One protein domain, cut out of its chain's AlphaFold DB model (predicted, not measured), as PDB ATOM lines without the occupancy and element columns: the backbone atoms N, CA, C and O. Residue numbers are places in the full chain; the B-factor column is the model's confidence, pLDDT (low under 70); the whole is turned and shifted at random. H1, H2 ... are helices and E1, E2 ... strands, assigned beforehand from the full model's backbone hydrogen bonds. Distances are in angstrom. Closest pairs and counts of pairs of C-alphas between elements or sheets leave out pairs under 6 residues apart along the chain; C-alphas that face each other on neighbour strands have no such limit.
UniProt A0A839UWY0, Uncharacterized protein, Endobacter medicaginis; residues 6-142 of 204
ATOM      1  N   PHE A   6     142.929 137.827 171.033       78.06
ATOM      2  CA  PHE A   6     143.933 136.941 171.593       78.06
ATOM      3  C   PHE A   6     144.232 137.318 173.048       78.06
ATOM      4  O   PHE A   6     144.559 138.458 173.382       78.06
ATOM      5  N   LEU A   7     144.108 136.338 173.938       81.19
ATOM      6  CA  LEU A   7     144.264 136.478 175.379       81.19
ATOM      7  C   LEU A   7     145.575 135.859 175.844       81.19
ATOM      8  O   LEU A   7     145.931 134.749 175.445       81.19
ATOM      9  N   LEU A   8     146.271 136.555 176.737       84.94
ATOM     10  CA  LEU A   8     147.497 136.046 177.332       84.94
ATOM     11  C   LEU A   8     147.188 134.919 178.336       84.94
ATOM     12  O   LEU A   8     146.703 135.172 179.439       84.94
ATOM     13  N   ASP A   9     147.507 133.677 177.972       82.19
ATOM     14  CA  ASP A   9     147.628 132.544 178.890       82.19
ATOM     15  C   ASP A   9     149.007 132.591 179.548       82.19
ATOM     16  O   ASP A   9     150.053 132.405 178.928       82.19
ATOM     17  N   ARG A  10     148.991 132.870 180.845       71.31
ATOM     18  CA  ARG A  10     150.196 133.117 181.631       71.31
ATOM     19  C   ARG A  10     150.820 131.839 182.190       71.31
ATOM     20  O   ARG A  10     151.631 131.923 183.105       71.31
ATOM     21  N   ARG A  11     150.462 130.664 181.651       77.50
ATOM     22  CA  ARG A  11     151.269 129.448 181.812       77.50
ATOM     23  C   ARG A  11     152.582 129.590 181.059       77.50
ATOM     24  O   ARG A  11     152.590 129.895 179.868       77.50
ATOM     25  N   THR A  12     153.666 129.329 181.770       83.56
ATOM     26  CA  THR A  12     155.013 129.389 181.226       83.56
ATOM     27  C   THR A  12     155.300 128.184 180.339       83.56
ATOM     28  O   THR A  12     155.015 127.049 180.718       83.56
ATOM     29  N   VAL A  13     155.892 128.434 179.174       91.62
ATOM     30  CA  VAL A  13     156.518 127.412 178.328       91.62
ATOM     31  C   VAL A  13     157.990 127.732 178.137       91.62
ATOM     32  O   VAL A  13     158.415 128.882 178.264       91.62
ATOM     33  N   LEU A  14     158.766 126.699 177.829       95.12
ATOM     34  CA  LEU A  14     160.195 126.816 177.596       95.12
ATOM     35  C   LEU A  14     160.461 127.060 176.109       95.12
ATOM     36  O   LEU A  14     160.088 126.253 175.258       95.12
ATOM     37  N   LEU A  15     161.119 128.176 175.805       94.94
ATOM     38  CA  LEU A  15     161.567 128.556 174.470       94.94
ATOM     39  C   LEU A  15     163.096 128.499 174.403       94.94
ATOM     40  O   LEU A  15     163.787 129.214 175.123       94.94
ATOM     41  N   SER A  16     163.623 127.669 173.514       94.69
ATOM     42  CA  SER A  16     165.033 127.562 173.175       94.69
ATOM     43  C   SER A  16     165.391 128.528 172.049       94.69
ATOM     44  O   SER A  16     164.878 128.405 170.936       94.69
ATOM     45  N   LEU A  17     166.323 129.436 172.320       92.00
ATOM     46  CA  LEU A  17     166.874 130.406 171.377       92.00
ATOM     47  C   LEU A  17     168.390 130.472 171.561       92.00
ATOM     48  O   LEU A  17     168.866 130.666 172.675       92.00
ATOM     49  N   GLY A  18     169.159 130.281 170.488       85.62
ATOM     50  CA  GLY A  18     170.619 130.358 170.566       85.62
ATOM     51  C   GLY A  18     171.249 129.396 171.582       85.62
ATOM     52  O   GLY A  18     172.266 129.717 172.188       85.62
ATOM     53  N   GLY A  19     170.625 128.234 171.807       84.69
ATOM     54  CA  GLY A  19     171.071 127.238 172.788       84.69
ATOM     55  C   GLY A  19     170.721 127.556 174.247       84.69
ATOM     56  O   GLY A  19     171.075 126.777 175.128       84.69
ATOM     57  N   GLN A  20     170.020 128.658 174.516       91.00
ATOM     58  CA  GLN A  20     169.539 129.032 175.845       91.00
ATOM     59  C   GLN A  20     168.036 128.816 175.960       91.00
ATOM     60  O   GLN A  20     167.306 128.963 174.983       91.00
ATOM     61  N   THR A  21     167.573 128.476 177.160       93.88
ATOM     62  CA  THR A  21     166.152 128.272 177.444       93.88
ATOM     63  C   THR A  21     165.590 129.463 178.206       93.88
ATOM     64  O   THR A  21     166.143 129.885 179.220       93.88
ATOM     65  N   HIS A  22     164.468 129.980 177.722       92.88
ATOM     66  CA  HIS A  22     163.761 131.118 178.283       92.88
ATOM     67  C   HIS A  22     162.322 130.742 178.610       92.88
ATOM     68  O   HIS A  22     161.661 130.022 177.865       92.88
ATOM     69  N   GLU A  23     161.830 131.282 179.714       92.38
ATOM     70  CA  GLU A  23     160.429 131.203 180.095       92.38
ATOM     71  C   GLU A  23     159.616 132.262 179.337       92.38
ATOM     72  O   GLU A  23     159.907 133.458 179.412       92.38
ATOM     73  N   VAL A  24     158.596 131.826 178.596       92.06
ATOM     74  CA  VAL A  24     157.700 132.703 177.824       92.06
ATOM     75  C   VAL A  24     156.236 132.338 178.070       92.06
ATOM     76  O   VAL A  24     155.930 131.237 178.525       92.06
ATOM     77  N   GLY A  25     155.316 133.266 177.796       91.38
ATOM     78  CA  GLY A  25     153.878 133.003 177.919       91.38
ATOM     79  C   GLY A  25     153.287 132.322 176.685       91.38
ATOM     80  O   GLY A  25     153.961 132.130 175.671       91.38
ATOM     81  N   ILE A  26     151.989 132.026 176.733       90.62
ATOM     82  CA  ILE A  26     151.216 131.557 175.580       90.62
ATOM     83  C   ILE A  26     150.130 132.584 175.269       90.62
ATOM     84  O   ILE A  26     149.438 133.062 176.157       90.62
ATOM     85  N   LEU A  27     149.917 132.901 174.001       88.06
ATOM     86  CA  LEU A  27     148.831 133.761 173.556       88.06
ATOM     87  C   LEU A  27     147.743 132.913 172.878       88.06
ATOM     88  O   LEU A  27     147.988 132.273 171.857       88.06
ATOM     89  N   ARG A  28     146.539 132.874 173.455       84.75
ATOM     90  CA  ARG A  28     145.415 132.041 172.999       84.75
ATOM     91  C   ARG A  28     144.409 132.833 172.192       84.75
ATOM     92  O   ARG A  28     144.020 133.915 172.601       84.75
ATOM     93  N   HIS A  29     143.901 132.240 171.123       80.00
ATOM     94  CA  HIS A  29     142.767 132.793 170.394       80.00
ATOM     95  C   HIS A  29     141.453 132.595 171.174       80.00
ATOM     96  O   HIS A  29     141.148 131.490 171.626       80.00
ATOM     97  N   ALA A  30     140.674 133.665 171.297       69.81
ATOM     98  CA  ALA A  30     139.305 133.698 171.783       69.81
ATOM     99  C   ALA A  30     138.405 134.251 170.658       69.81
ATOM    100  O   ALA A  30     138.459 135.432 170.319       69.81
ATOM    101  N   GLY A  31     137.595 133.378 170.049       60.59
ATOM    102  CA  GLY A  31     136.690 133.749 168.953       60.59
ATOM    103  C   GLY A  31     135.549 134.695 169.375       60.59
ATOM    104  O   GLY A  31     135.304 134.884 170.564       60.59
ATOM    105  N   LYS A  32     134.861 135.274 168.367       52.44
ATOM    106  CA  LYS A  32     133.794 136.305 168.435       52.44
ATOM    107  C   LYS A  32     133.131 136.468 169.813       52.44
ATOM    108  O   LYS A  32     132.238 135.716 170.193       52.44
ATOM    109  N   LEU A  33     133.516 137.552 170.483       53.31
ATOM    110  CA  LEU A  33     132.958 138.078 171.730       53.31
ATOM    111  C   LEU A  33     131.517 138.599 171.574       53.31
ATOM    112  O   LEU A  33     131.255 139.790 171.715       53.31
ATOM    113  N   THR A  34     130.561 137.721 171.280       49.88
ATOM    114  CA  THR A  34     129.130 138.051 171.409       49.88
ATOM    115  C   THR A  34     128.468 137.427 172.635       49.88
ATOM    116  O   THR A  34     127.276 137.627 172.832       49.88
ATOM    117  N   GLU A  35     129.217 136.763 173.521       50.62
ATOM    118  CA  GLU A  35     128.666 136.197 174.757       50.62
ATOM    119  C   GLU A  35     129.437 136.667 176.008       50.62
ATOM    120  O   GLU A  35     130.623 136.411 176.189       50.62
ATOM    121  N   GLN A  36     128.706 137.405 176.854       51.78
ATOM    122  CA  GLN A  36     129.019 137.902 178.203       51.78
ATOM    123  C   GLN A  36     130.287 138.761 178.394       51.78
ATOM    124  O   GLN A  36     131.343 138.315 178.852       51.78
ATOM    125  N   LEU A  37     130.089 140.076 178.231       58.69
ATOM    126  CA  LEU A  37     130.979 141.148 178.704       58.69
ATOM    127  C   LEU A  37     131.482 140.937 180.147       58.69
ATOM    128  O   LEU A  37     132.655 141.168 180.413       58.69
ATOM    129  N   ALA A  38     130.634 140.454 181.063       58.94
ATOM    130  CA  ALA A  38     131.004 140.261 182.469       58.94
ATOM    131  C   ALA A  38     132.036 139.134 182.679       58.94
ATOM    132  O   ALA A  38     132.999 139.308 183.425       58.94
ATOM    133  N   ALA A  39     131.880 137.996 181.991       62.78
ATOM    134  CA  ALA A  39     132.832 136.887 182.066       62.78
ATOM    135  C   ALA A  39     134.185 137.277 181.450       62.78
ATOM    136  O   ALA A  39     135.240 136.996 182.015       62.78
ATOM    137  N   THR A  40     134.148 138.017 180.339       68.31
ATOM    138  CA  THR A  40     135.348 138.539 179.670       68.31
ATOM    139  C   THR A  40     136.093 139.544 180.547       68.31
ATOM    140  O   THR A  40     137.309 139.449 180.703       68.31
ATOM    141  N   GLN A  41     135.375 140.475 181.179       72.25
ATOM    142  CA  GLN A  41     135.966 141.447 182.099       72.25
ATOM    143  C   GLN A  41     136.597 140.777 183.321       72.25
ATOM    144  O   GLN A  41     137.694 141.162 183.710       72.25
ATOM    145  N   ALA A  42     135.967 139.745 183.890       73.56
ATOM    146  CA  ALA A  42     136.551 138.991 184.999       73.56
ATOM    147  C   ALA A  42     137.852 138.273 184.594       73.56
ATOM    148  O   ALA A  42     138.820 138.264 185.356       73.56
ATOM    149  N   VAL A  43     137.906 137.711 183.380       71.06
ATOM    150  CA  VAL A  43     139.114 137.067 182.840       71.06
ATOM    151  C   VAL A  43     140.232 138.088 182.616       71.06
ATOM    152  O   VAL A  43     141.357 137.852 183.054       71.06
ATOM    153  N   LEU A  44     139.931 139.240 182.012       75.56
ATOM    154  CA  LEU A  44     140.904 140.320 181.809       75.56
ATOM    155  C   LEU A  44     141.403 140.904 183.140       75.56
ATOM    156  O   LEU A  44     142.606 141.101 183.309       75.56
ATOM    157  N   ALA A  45     140.503 141.120 184.103       76.69
ATOM    158  CA  ALA A  45     140.836 141.635 185.431       76.69
ATOM    159  C   ALA A  45     141.700 140.661 186.243       76.69
ATOM    160  O   ALA A  45     142.537 141.085 187.031       76.69
ATOM    161  N   LYS A  46     141.524 139.350 186.053       72.38
ATOM    162  CA  LYS A  46     142.411 138.347 186.649       72.38
ATOM    163  C   LYS A  46     143.753 138.280 185.918       72.38
ATOM    164  O   LYS A  46     144.791 138.146 186.562       72.38
ATOM    165  N   ALA A  47     143.753 138.391 184.588       69.31
ATOM    166  CA  ALA A  47     144.975 138.383 183.791       69.31
ATOM    167  C   ALA A  47     145.890 139.572 184.129       69.31
ATOM    168  O   ALA A  47     147.101 139.391 184.199       69.31
ATOM    169  N   SER A  48     145.338 140.756 184.407       74.25
ATOM    170  CA  SER A  48     146.122 141.948 184.766       74.25
ATOM    171  C   SER A  48     146.872 141.852 186.101       74.25
ATOM    172  O   SER A  48     147.793 142.631 186.321       74.25
ATOM    173  N   GLN A  49     146.528 140.901 186.976       76.19
ATOM    174  CA  GLN A  49     147.151 140.745 188.302       76.19
ATOM    175  C   GLN A  49     148.489 139.993 188.280       76.19
ATOM    176  O   GLN A  49     149.208 139.976 189.275       76.19
ATOM    177  N   ILE A  50     148.817 139.331 187.174       72.38
ATOM    178  CA  ILE A  50     150.050 138.551 187.036       72.38
ATOM    179  C   ILE A  50     151.128 139.472 186.402       72.38
ATOM    180  O   ILE A  50     150.784 140.475 185.768       72.38
ATOM    181  N   PRO A  51     152.435 139.187 186.508       79.44
ATOM    182  CA  PRO A  51     153.446 139.870 185.695       79.44
ATOM    183  C   PRO A  51     153.352 139.482 184.211       79.44
ATOM    184  O   PRO A  51     153.027 138.339 183.879       79.44
ATOM    185  N   SER A  52     153.599 140.429 183.306       82.25
ATOM    186  CA  SER A  52     153.641 140.158 181.861       82.25
ATOM    187  C   SER A  52     154.978 139.502 181.476       82.25
ATOM    188  O   SER A  52     156.014 139.956 181.965       82.25
ATOM    189  N   PRO A  53     154.990 138.466 180.613       87.69
ATOM    190  CA  PRO A  53     156.231 137.881 180.115       87.69
ATOM    191  C   PRO A  53     156.917 138.821 179.112       87.69
ATOM    192  O   PRO A  53     156.341 139.814 178.676       87.69
ATOM    193  N   VAL A  54     158.143 138.469 178.728       89.19
ATOM    194  CA  VAL A  54     158.953 139.199 177.736       89.19
ATOM    195  C   VAL A  54     158.524 138.879 176.296       89.19
ATOM    196  O   VAL A  54     158.611 139.728 175.411       89.19
ATOM    197  N   ALA A  55     158.042 137.657 176.064       91.31
ATOM    198  CA  ALA A  55     157.542 137.179 174.780       91.31
ATOM    199  C   ALA A  55     156.443 136.129 174.984       91.31
ATOM    200  O   ALA A  55     156.260 135.603 176.091       91.31
ATOM    201  N   VAL A  56     155.712 135.825 173.911       91.38
ATOM    202  CA  VAL A  56     154.588 134.882 173.930       91.38
ATOM    203  C   VAL A  56     154.558 133.996 172.688       91.38
ATOM    204  O   VAL A  56     154.795 134.464 171.575       91.38
ATOM    205  N   VAL A  57     154.224 132.718 172.872       92.38
ATOM    206  CA  VAL A  57     153.956 131.764 171.786       92.38
ATOM    207  C   VAL A  57     152.478 131.825 171.418       92.38
ATOM    208  O   VAL A  57     151.612 131.562 172.251       92.38
ATOM    209  N   VAL A  58     152.160 132.136 170.166       90.06
ATOM    210  CA  VAL A  58     150.783 132.174 169.670       90.06
ATOM    211  C   VAL A  58     150.277 130.749 169.449       90.06
ATOM    212  O   VAL A  58     150.794 129.990 168.628       90.06
ATOM    213  N   ALA A  59     149.204 130.376 170.143       86.12
ATOM    214  CA  ALA A  59     148.561 129.067 170.041       86.12
ATOM    215  C   ALA A  59     147.698 128.920 168.765       86.12
ATOM    216  O   ALA A  59     146.570 128.434 168.815       86.12
ATOM    217  N   ARG A  60     148.231 129.356 167.618       84.69
ATOM    218  CA  ARG A  60     147.650 129.238 166.276       84.69
ATOM    219  C   ARG A  60     148.767 128.800 165.317       84.69
ATOM    220  O   ARG A  60     149.425 129.662 164.740       84.69
ATOM    221  N   PRO A  61     149.059 127.492 165.227       86.06
ATOM    222  CA  PRO A  61     150.175 127.016 164.424       86.06
ATOM    223  C   PRO A  61     149.896 127.171 162.925       86.06
ATOM    224  O   PRO A  61     148.784 126.903 162.470       86.06
ATOM    225  N   GLY A  62     150.924 127.562 162.177       90.44
ATOM    226  CA  GLY A  62     151.013 127.387 160.727       90.44
ATOM    227  C   GLY A  62     151.867 126.169 160.373       90.44
ATOM    228  O   GLY A  62     152.482 125.556 161.249       90.44
ATOM    229  N   GLU A  63     151.914 125.823 159.091       93.69
ATOM    230  CA  GLU A  63     152.732 124.726 158.570       93.69
ATOM    231  C   GLU A  63     153.815 125.281 157.643       93.69
ATOM    232  O   GLU A  63     153.510 125.979 156.676       93.69
ATOM    233  N   TYR A  64     155.079 124.980 157.947       92.81
ATOM    234  CA  TYR A  64     156.234 125.498 157.207       92.81
ATOM    235  C   TYR A  64     157.289 124.405 156.995       92.81
ATOM    236  O   TYR A  64     157.485 123.580 157.889       92.81
ATOM    237  N   PRO A  65     157.997 124.376 155.855       92.50
ATOM    238  CA  PRO A  65     159.104 123.446 155.648       92.50
ATOM    239  C   PRO A  65     160.303 123.801 156.543       92.50
ATOM    240  O   PRO A  65     160.542 124.975 156.817       92.50
ATOM    241  N   LEU A  66     161.077 122.802 156.977       91.69
ATOM    242  CA  LEU A  66     162.380 122.999 157.629       91.69
ATOM    243  C   LEU A  66     163.491 123.038 156.571       91.69
ATOM    244  O   LEU A  66     163.457 122.244 155.631       91.69
ATOM    245  N   ILE A  67     164.499 123.900 156.744       89.12
ATOM    246  CA  ILE A  67     165.667 123.936 155.842       89.12
ATOM    247  C   ILE A  67     166.444 122.614 155.884       89.12
ATOM    248  O   ILE A  67     166.787 122.068 154.838       89.12
ATOM    249  N   ASP A  68     166.677 122.075 157.082       80.00
ATOM    250  CA  ASP A  68     167.578 120.932 157.282       80.00
ATOM    251  C   ASP A  68     166.867 119.565 157.256       80.00
ATOM    252  O   ASP A  68     167.511 118.521 157.365       80.00
ATOM    253  N   ALA A  69     165.536 119.541 157.121       70.25
ATOM    254  CA  ALA A  69     164.744 118.315 157.181       70.25
ATOM    255  C   ALA A  69     163.601 118.335 156.148       70.25
ATOM    256  O   ALA A  69     162.515 118.846 156.429       70.25
ATOM    257  N   PRO A  70     163.791 117.729 154.960       63.31
ATOM    258  CA  PRO A  70     162.800 117.731 153.884       63.31
ATOM    259  C   PRO A  70     161.620 116.769 154.120       63.31
ATOM    260  O   PRO A  70     160.854 116.503 153.198       63.31
ATOM    261  N   SER A  71     161.437 116.239 155.337       70.56
ATOM    262  CA  SER A  71     160.403 115.254 155.702       70.56
ATOM    263  C   SER A  71     158.963 115.795 155.696       70.56
ATOM    264  O   SER A  71     158.062 115.149 156.227       70.56
ATOM    265  N   GLY A  72     158.736 116.962 155.095       79.12
ATOM    266  CA  GLY A  72     157.453 117.651 155.041       79.12
ATOM    267  C   GLY A  72     157.384 118.862 155.974       79.12
ATOM    268  O   GLY A  72     158.305 119.106 156.758       79.12
ATOM    269  N   PRO A  73     156.314 119.662 155.863       88.25
ATOM    270  CA  PRO A  73     156.133 120.832 156.702       88.25
ATOM    271  C   PRO A  73     155.915 120.443 158.169       88.25
ATOM    272  O   PRO A  73     155.311 119.416 158.482       88.25
ATOM    273  N   VAL A  74     156.389 121.293 159.075       92.12
ATOM    274  CA  VAL A  74     156.212 121.160 160.522       92.12
ATOM    275  C   VAL A  74     155.249 122.212 161.048       92.12
ATOM    276  O   VAL A  74     155.134 123.310 160.498       92.12
ATOM    277  N   ARG A  75     154.580 121.888 162.157       94.06
ATOM    278  CA  ARG A  75     153.758 122.854 162.885       94.06
ATOM    279  C   ARG A  75     154.654 123.859 163.593       94.06
ATOM    280  O   ARG A  75     155.472 123.474 164.428       94.06
ATOM    281  N   ALA A  76     154.454 125.134 163.291       94.69
ATOM    282  CA  ALA A  76     155.206 126.223 163.884       94.69
ATOM    283  C   ALA A  76     154.268 127.305 164.417       94.69
ATOM    284  O   ALA A  76     153.291 127.687 163.773       94.69
ATOM    285  N   HIS A  77     154.570 127.798 165.608       94.19
ATOM    286  CA  HIS A  77     153.794 128.806 166.313       94.19
ATOM    287  C   HIS A  77     154.485 130.160 166.214       94.19
ATOM    288  O   HIS A  77     155.663 130.260 166.531       94.19
ATOM    289  N   THR A  78     153.777 131.219 165.833       92.94
ATOM    290  CA  THR A  78     154.359 132.569 165.848       92.94
ATOM    291  C   THR A  78     154.802 132.940 167.263       92.94
ATOM    292  O   THR A  78     154.081 132.681 168.225       92.94
ATOM    293  N   VAL A  79     155.971 133.558 167.403       92.38
ATOM    294  CA  VAL A  79     156.454 134.112 168.673       92.38
ATOM    295  C   VAL A  79     156.463 135.628 168.564       92.38
ATOM    296  O   VAL A  79     157.072 136.178 167.646       92.38
ATOM    297  N   LEU A  80     155.789 136.296 169.494       90.81
ATOM    298  CA  LEU A  80     155.675 137.754 169.538       90.81
ATOM    299  C   LEU A  80     156.444 138.315 170.732       90.81
ATOM    300  O   LEU A  80     156.420 137.725 171.816       90.81
ATOM    301  N   GLY A  81     157.061 139.479 170.544       89.56
ATOM    302  CA  GLY A  81     157.494 140.315 171.659       89.56
ATOM    303  C   GLY A  81     156.294 140.764 172.484       89.56
ATOM    304  O   GLY A  81     155.187 140.892 171.959       89.56
ATOM    305  N   TRP A  82     156.486 140.959 173.787       87.75
ATOM    306  CA  TRP A  82     155.405 141.349 174.682       87.75
ATOM    307  C   TRP A  82     155.778 142.566 175.520       87.75
ATOM    308  O   TRP A  82     156.897 142.699 176.015       87.75
ATOM    309  N   GLU A  83     154.818 143.476 175.670       83.44
ATOM    310  CA  GLU A  83     155.004 144.720 176.408       83.44
ATOM    311  C   GLU A  83     154.566 144.566 177.877       83.44
ATOM    312  O   GLU A  83     153.526 143.947 178.157       83.44
ATOM    313  N   PRO A  84     155.315 145.136 178.841       79.75
ATOM    314  CA  PRO A  84     154.909 145.145 180.241       79.75
ATOM    315  C   PRO A  84     153.500 145.720 180.441       79.75
ATOM    316  O   PRO A  84     153.140 146.737 179.862       79.75
ATOM    317  N   GLY A  85     152.688 145.064 181.273       78.69
ATOM    318  CA  GLY A  85     151.317 145.498 181.576       78.69
ATOM    319  C   GLY A  85     150.268 145.090 180.538       78.69
ATOM    320  O   GLY A  85     149.075 145.110 180.841       78.69
ATOM    321  N   ARG A  86     150.674 144.626 179.350       80.50
ATOM    322  CA  ARG A  86     149.738 144.158 178.324       80.50
ATOM    323  C   ARG A  86     149.094 142.820 178.707       80.50
ATOM    324  O   ARG A  86     149.781 141.902 179.166       80.50
ATOM    325  N   VAL A  87     147.776 142.701 178.518       78.06
ATOM    326  CA  VAL A  87     146.973 141.515 178.904       78.06
ATOM    327  C   VAL A  87     146.304 140.796 177.727       78.06
ATOM    328  O   VAL A  87     145.997 139.609 177.837       78.06
ATOM    329  N   SER A  88     146.089 141.486 176.610       79.25
ATOM    330  CA  SER A  88     145.403 140.966 175.424       79.25
ATOM    331  C   SER A  88     145.810 141.738 174.171       79.25
ATOM    332  O   SER A  88     146.314 142.860 174.286       79.25
ATOM    333  N   VAL A  89     145.548 141.141 173.005       76.75
ATOM    334  CA  VAL A  89     145.693 141.769 171.686       76.75
ATOM    335  C   VAL A  89     144.479 141.502 170.799       76.75
ATOM    336  O   VAL A  89     143.917 140.412 170.857       76.75
ATOM    337  N   THR A  90     144.029 142.488 170.025       68.75
ATOM    338  CA  THR A  90     142.763 142.430 169.254       68.75
ATOM    339  C   THR A  90     142.857 141.762 167.888       68.75
ATOM    340  O   THR A  90     141.816 141.468 167.311       68.75
ATOM    341  N   ASP A  91     144.068 141.560 167.376       71.06
ATOM    342  CA  ASP A  91     144.397 140.732 166.210       71.06
ATOM    343  C   ASP A  91     145.924 140.503 166.213       71.06
ATOM    344  O   ASP A  91     146.670 141.273 166.825       71.06
ATOM    345  N   LEU A  92     146.409 139.483 165.504       65.38
ATOM    346  CA  LEU A  92     147.830 139.300 165.202       65.38
ATOM    347  C   LEU A  92     148.377 140.421 164.311       65.38
ATOM    348  O   LEU A  92     149.549 140.774 164.433       65.38
ATOM    349  N   GLU A  93     147.541 140.991 163.441       59.84
ATOM    350  CA  GLU A  93     147.952 142.030 162.485       59.84
ATOM    351  C   GLU A  93     147.741 143.459 163.005       59.84
ATOM    352  O   GLU A  93     148.284 144.407 162.439       59.84
ATOM    353  N   TRP A  94     147.000 143.626 164.105       59.53
ATOM    354  CA  TRP A  94     146.603 144.946 164.612       59.53
ATOM    355  C   TRP A  94     147.438 145.460 165.768       59.53
ATOM    356  O   TRP A  94     147.310 146.624 166.127       59.53
ATOM    357  N   ASP A  95     148.316 144.630 166.331       70.81
ATOM    358  CA  ASP A  95     148.947 144.983 167.592       70.81
ATOM    359  C   ASP A  95     150.417 145.325 167.564       70.81
ATOM    360  O   ASP A  95     151.023 145.378 168.631       70.81
ATOM    361  N   TYR A  96     150.950 145.623 166.372       79.81
ATOM    362  CA  TYR A  96     152.302 146.127 166.066       79.81
ATOM    363  C   TYR A  96     153.453 145.442 166.817       79.81
ATOM    364  O   TYR A  96     154.601 145.855 166.688       79.81
ATOM    365  N   LEU A  97     153.196 144.367 167.559       86.75
ATOM    366  CA  LEU A  97     154.204 143.635 168.293       86.75
ATOM    367  C   LEU A  97     155.166 143.028 167.272       86.75
ATOM    368  O   LEU A  97     154.738 142.570 166.204       86.75
ATOM    369  N   PRO A  98     156.471 143.062 167.556       85.62
ATOM    370  CA  PRO A  98     157.449 142.468 166.672       85.62
ATOM    371  C   PRO A  98     157.294 140.948 166.698       85.62
ATOM    372  O   PRO A  98     157.186 140.330 167.760       85.62
ATOM    373  N   ILE A  99     157.323 140.341 165.515       89.00
ATOM    374  CA  ILE A  99     157.451 138.892 165.378       89.00
ATOM    375  C   ILE A  99     158.921 138.547 165.611       89.00
ATOM    376  O   ILE A  99     159.803 139.041 164.913       89.00
ATOM    377  N   HIS A 100     159.192 137.710 166.605       90.62
ATOM    378  CA  HIS A 100     160.539 137.219 166.901       90.62
ATOM    379  C   HIS A 100     160.916 135.996 166.068       90.62
ATOM    380  O   HIS A 100     162.099 135.727 165.878       90.62
ATOM    381  N   GLY A 101     159.920 135.263 165.573       92.62
ATOM    382  CA  GLY A 101     160.113 134.091 164.734       92.62
ATOM    383  C   GLY A 101     158.992 133.077 164.920       92.62
ATOM    384  O   GLY A 101     157.868 133.427 165.286       92.62
ATOM    385  N   PHE A 102     159.327 131.813 164.686       95.56
ATOM    386  CA  PHE A 102     158.410 130.684 164.718       95.56
ATOM    387  C   PHE A 102     158.948 129.585 165.639       95.56
ATOM    388  O   PHE A 102     160.036 129.055 165.446       95.56
ATOM    389  N   ALA A 103     158.185 129.250 166.668       95.75
ATOM    390  CA  ALA A 103     158.469 128.203 167.632       95.75
ATOM    391  C   ALA A 103     157.989 126.839 167.113       95.75
ATOM    392  O   ALA A 103     156.793 126.633 166.906       95.75
ATOM    393  N   VAL A 104     158.911 125.891 166.955       95.31
ATOM    394  CA  VAL A 104     158.618 124.488 166.613       95.31
ATOM    395  C   VAL A 104     158.806 123.637 167.865       95.31
ATOM    396  O   VAL A 104     159.815 123.776 168.550       95.31
ATOM    397  N   TYR A 105     157.838 122.782 168.193       94.69
ATOM    398  CA  TYR A 105     157.910 121.948 169.395       94.69
ATOM    399  C   TYR A 105     158.880 120.775 169.207       94.69
ATOM    400  O   TYR A 105     158.770 120.024 168.238       94.69
ATOM    401  N   ASP A 106     159.795 120.608 170.156       93.38
ATOM    402  CA  ASP A 106     160.695 119.467 170.278       93.38
ATOM    403  C   ASP A 106     160.192 118.540 171.403       93.38
ATOM    404  O   ASP A 106     160.421 118.819 172.588       93.38
ATOM    405  N   PRO A 107     159.528 117.422 171.059       92.19
ATOM    406  CA  PRO A 107     158.937 116.521 172.046       92.19
ATOM    407  C   PRO A 107     159.981 115.766 172.875       92.19
ATOM    408  O   PRO A 107     159.650 115.258 173.941       92.19
ATOM    409  N   SER A 108     161.233 115.669 172.412       93.06
ATOM    410  CA  SER A 108     162.282 114.941 173.139       93.06
ATOM    411  C   SER A 108     162.771 115.696 174.376       93.06
ATOM    412  O   SER A 108     163.245 115.084 175.332       93.06
ATOM    413  N   ARG A 109     162.644 117.027 174.354       92.06
ATOM    414  CA  ARG A 109     163.091 117.932 175.418       92.06
ATOM    415  C   ARG A 109     161.947 118.674 176.106       92.06
ATOM    416  O   ARG A 109     162.208 119.365 177.081       92.06
ATOM    417  N   ASP A 110     160.720 118.533 175.606       93.31
ATOM    418  CA  ASP A 110     159.544 119.290 176.051       93.31
ATOM    419  C   ASP A 110     159.763 120.816 175.998       93.31
ATOM    420  O   ASP A 110     159.460 121.563 176.926       93.31
ATOM    421  N   ILE A 111     160.339 121.289 174.888       95.25
ATOM    422  CA  ILE A 111     160.622 122.711 174.656       95.25
ATOM    423  C   ILE A 111     160.190 123.133 173.256       95.25
ATOM    424  O   ILE A 111     160.112 122.324 172.336       95.25
ATOM    425  N   TYR A 112     159.982 124.428 173.063       95.81
ATOM    426  CA  TYR A 112     159.880 125.024 171.736       95.81
ATOM    427  C   TYR A 112     161.242 125.528 171.276       95.81
ATOM    428  O   TYR A 112     161.954 126.145 172.051       95.81
ATOM    429  N   VAL A 113     161.605 125.326 170.013       95.56
ATOM    430  CA  VAL A 113     162.832 125.865 169.410       95.56
ATOM    431  C   VAL A 113     162.463 127.011 168.474       95.56
ATOM    432  O   VAL A 113     161.618 126.842 167.591       95.56
ATOM    433  N   LEU A 114     163.085 128.177 168.661       96.06
ATOM    434  CA  LEU A 114     162.825 129.349 167.830       96.06
ATOM    435  C   LEU A 114     163.545 129.243 166.481       96.06
ATOM    436  O   LEU A 114     164.752 129.009 166.413       96.06
ATOM    437  N   HIS A 115     162.785 129.461 165.415       95.94
ATOM    438  CA  HIS A 115     163.242 129.496 164.036       95.94
ATOM    439  C   HIS A 115     162.943 130.864 163.417       95.94
ATOM    440  O   HIS A 115     161.957 131.513 163.766       95.94
ATOM    441  N   GLU A 116     163.769 131.291 162.471       94.75
ATOM    442  CA  GLU A 116     163.450 132.378 161.549       94.75
ATOM    443  C   GLU A 116     162.948 131.803 160.223       94.75
ATOM    444  O   GLU A 116     163.263 130.664 159.869       94.75
ATOM    445  N   LEU A 117     162.163 132.591 159.488       93.56
ATOM    446  CA  LEU A 117     161.747 132.237 158.137       93.56
ATOM    447  C   LEU A 117     162.772 132.799 157.148       93.56
ATOM    448  O   LEU A 117     162.878 134.014 156.990       93.56
ATOM    449  N   ASP A 118     163.505 131.917 156.481       91.94
ATOM    450  CA  ASP A 118     164.471 132.252 155.438       91.94
ATOM    451  C   ASP A 118     164.031 131.592 154.130       91.94
ATOM    452  O   ASP A 118     163.865 130.376 154.046       91.94
ATOM    453  N   SER A 119     163.789 132.413 153.107       89.19
ATOM    454  CA  SER A 119     163.432 131.949 151.760       89.19
ATOM    455  C   SER A 119     162.233 130.975 151.728       89.19
ATOM    456  O   SER A 119     162.157 130.088 150.882       89.19
ATOM    457  N   GLY A 120     161.279 131.145 152.655       89.31
ATOM    458  CA  GLY A 120     160.063 130.329 152.774       89.31
ATOM    459  C   GLY A 120     160.201 129.052 153.610       89.31
ATOM    460  O   GLY A 120     159.220 128.325 153.751       89.31
ATOM    461  N   ALA A 121     161.371 128.797 154.197       92.75
ATOM    462  CA  ALA A 121     161.626 127.663 155.078       92.75
ATOM    463  C   ALA A 121     162.161 128.113 156.443       92.75
ATOM    464  O   ALA A 121     162.731 129.191 156.598       92.75
ATOM    465  N   LEU A 122     161.939 127.288 157.460       95.00
ATOM    466  CA  LEU A 122     162.351 127.561 158.825       95.00
ATOM    467  C   LEU A 122     163.801 127.141 159.048       95.00
ATOM    468  O   LEU A 122     164.164 125.980 158.835       95.00
ATOM    469  N   ARG A 123     164.597 128.089 159.543       94.25
ATOM    470  CA  ARG A 123     165.967 127.879 160.015       94.25
ATOM    471  C   ARG A 123     166.038 128.110 161.521       94.25
ATOM    472  O   ARG A 123     165.564 129.157 161.966       94.25
ATOM    473  N   PRO A 124     166.617 127.202 162.321       93.50
ATOM    474  CA  PRO A 124     166.790 127.451 163.749       93.50
ATOM    475  C   PRO A 124     167.664 128.690 163.977       93.50
ATOM    476  O   PRO A 124     168.662 128.895 163.285       93.50
ATOM    477  N   ILE A 125     167.293 129.522 164.952       94.00
ATOM    478  CA  ILE A 125     168.071 130.715 165.299       94.00
ATOM    479  C   ILE A 125     169.185 130.316 166.273       94.00
ATOM    480  O   ILE A 125     168.933 130.017 167.446       94.00
ATOM    481  N   ASP A 126     170.426 130.328 165.786       92.38
ATOM    482  CA  ASP A 126     171.620 130.121 166.607       92.38
ATOM    483  C   ASP A 126     171.986 131.362 167.451       92.38
ATOM    484  O   ASP A 126     171.349 132.414 167.368       92.38
ATOM    485  N   ALA A 127     173.002 131.235 168.312       91.69
ATOM    486  CA  ALA A 127     173.400 132.301 169.234       91.69
ATOM    487  C   ALA A 127     173.883 133.567 168.507       91.69
ATOM    488  O   ALA A 127     173.502 134.681 168.876       91.69
ATOM    489  N   ASN A 128     174.677 133.398 167.445       92.06
ATOM    490  CA  ASN A 128     175.212 134.511 166.660       92.06
ATOM    491  C   ASN A 128     174.077 135.266 165.973       92.06
ATOM    492  O   ASN A 128     174.014 136.497 166.010       92.06
ATOM    493  N   ARG A 129     173.139 134.524 165.379       93.56
ATOM    494  CA  ARG A 129     171.973 135.082 164.718       93.56
ATOM    495  C   ARG A 129     171.077 135.795 165.721       93.56
ATOM    496  O   ARG A 129     170.751 136.955 165.476       93.56
ATOM    497  N   ALA A 130     170.762 135.169 166.856       92.00
ATOM    498  CA  ALA A 130     169.943 135.754 167.919       92.00
ATOM    499  C   ALA A 130     170.495 137.098 168.419       92.00
ATOM    500  O   ALA A 130     169.727 138.038 168.630       92.00
ATOM    501  N   GLN A 131     171.820 137.214 168.553       91.44
ATOM    502  CA  GLN A 131     172.477 138.465 168.920       91.44
ATOM    503  C   GLN A 131     172.461 139.482 167.769       91.44
ATOM    504  O   GLN A 131     172.145 140.647 167.992       91.44
ATOM    505  N   SER A 132     172.726 139.048 166.531       90.25
ATOM    506  CA  SER A 132     172.747 139.927 165.348       90.25
ATOM    507  C   SER A 132     171.400 140.603 165.073       90.25
ATOM    508  O   SER A 132     171.361 141.767 164.683       90.25
ATOM    509  N   VAL A 133     170.291 139.898 165.318       87.75
ATOM    510  CA  VAL A 133     168.935 140.460 165.213       87.75
ATOM    511  C   VAL A 133     168.457 141.082 166.528       87.75
ATOM    512  O   VAL A 133     167.360 141.632 166.588       87.75
ATOM    513  N   GLY A 134     169.286 141.029 167.577       88.00
ATOM    514  CA  GLY A 134     169.069 141.587 168.912       88.00
ATOM    515  C   GLY A 134     167.847 141.027 169.644       88.00
ATOM    516  O   GLY A 134     167.161 141.774 170.345       88.00
ATOM    517  N   LEU A 135     167.560 139.737 169.455       90.06
ATOM    518  CA  LEU A 135     166.585 138.999 170.261       90.06
ATOM    519  C   LEU A 135     167.135 138.690 171.656       90.06
ATOM    520  O   LEU A 135     166.359 138.524 172.591       90.06
ATOM    521  N   VAL A 136     168.460 138.623 171.798       90.19
ATOM    522  CA  VAL A 136     169.143 138.344 173.064       90.19
ATOM    523  C   VAL A 136     170.150 139.448 173.370       90.19
ATOM    524  O   VAL A 136     170.918 139.854 172.497       90.19
ATOM    525  N   ALA A 137     170.163 139.898 174.622       88.00
ATOM    526  CA  ALA A 137     171.186 140.761 175.203       88.00
ATOM    527  C   ALA A 137     171.607 140.165 176.551       88.00
ATOM    528  O   ALA A 137     170.753 139.786 177.352       88.00
ATOM    529  N   ASP A 138     172.915 140.016 176.779       86.19
ATOM    530  CA  ASP A 138     173.480 139.426 178.005       86.19
ATOM    531  C   ASP A 138     172.873 138.058 178.389       86.19
ATOM    532  O   ASP A 138     172.627 137.760 179.558       86.19
ATOM    533  N   GLY A 139     172.581 137.220 177.387       81.81
ATOM    534  CA  GLY A 139     171.976 135.896 177.590       81.81
ATOM    535  C   GLY A 139     170.516 135.925 178.054       81.81
ATOM    536  O   GLY A 139     169.992 134.931 178.554       81.81
ATOM    537  N   ARG A 140     169.842 137.071 177.935       86.12
ATOM    538  CA  ARG A 140     168.419 137.226 178.237       86.12
ATOM    539  C   ARG A 140     167.662 137.635 176.990       86.12
ATOM    540  O   ARG A 140     168.142 138.445 176.200       86.12
ATOM    541  N   LEU A 141     166.458 137.088 176.843       87.94
ATOM    542  CA  LEU A 141     165.538 137.509 175.799       87.94
ATOM    543  C   LEU A 141     165.206 138.996 175.984       87.94
ATOM    544  O   LEU A 141     164.913 139.444 177.095       87.94
ATOM    545  N   VAL A 142     165.259 139.755 174.897       87.75
ATOM    546  CA  VAL A 142     164.944 141.182 174.885       87.75
ATOM    547  C   VAL A 142     163.451 141.358 174.647       87.75
ATOM    548  O   VAL A 142     162.921 140.936 173.623       87.75
TER     549      VAL A 142
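This is residues 6 to 142 of the 204 residues of an uncharacterized protein of Endobacter medicaginis (UniProt A0A839UWY0). What does the model look like? Six strands, E1 to E6, ring a closed barrel, with E7 added beside E6, H2 packed on its outside and H1 off near one end, where residues 32 to 42 stick out. What makes it up? The 137 printed residues hold, in order, E1, E2, H1, E3, E4, E5, E6, E7 and H2; the sheet is mixed parallel and antiparallel, and the class is mixed, helices and strands. How large is it? It is compact, with a radius of gyration of the C-alphas of 15.6 A, and spans 48 by 35 by 29 A.

Where does the first half run? E1, residues 6 to 17, starts with C-alpha 6 at (143.933, 136.941, 171.593), measures 23.9 A and bends by 88 degrees at residue 11. E2, residues 20 to 30, measures 30.9 A, and H1, residues 37 to 47, measures 15.1 A. E3, residues 55 to 64, measures 21.1 A and bends by 81 degrees at residue 60. What follows? E4, residues 74 to 81, E5, residues 99 to 106, and E6, residues 111 to 118, measure 22.2 A, 20.3 A and 21.8 A. E7 is residues 121 to 124, and H2, residues 127 to 132, ends with C-alpha 132 at (172.747, 139.927, 165.348).

How does the ring close? E1 and E2 form an antiparallel hairpin, with N 7 and O 28 at 2.8 A, and E2 is parallel to E3, with N 27 and O 57 at 2.8 A. E6 is parallel to E1, with N 16 and O 112 at 2.7 A. What of the other strands? E3 to E7 make a meander, each strand the antiparallel neighbour of the one before: N 58 and O 78 are 2.8 A apart, N 77 and O 103 2.8 A, N 104 and O 113 2.9 A, and N 116 and O 123 2.8 A. Where are the helices? E2, H1 and E3 form a strand-helix-strand unit, parallel strands joined through a helix, with a right-handed crossover; the closest C-alphas of H1 and E1 are those of Ala 47 and Leu 8, 7.3 A apart. H2 lies outside the barrel at a height over the sheet of 9.2 A, and in both helices every O i to N i+4 pair is within hydrogen-bond range.

How far does it reach? The two C-alphas farthest apart, those of Ala 38 and Asp 68, are 48.4 A apart. Is it unbroken? The printed part has no cut, and its one long link is E4 to E5, 17 residues. Where is confidence low? The mean pLDDT of the printed part is 84.0, and residues 30 to 40, 47, 70, 90 and 92 to 94 are under 70.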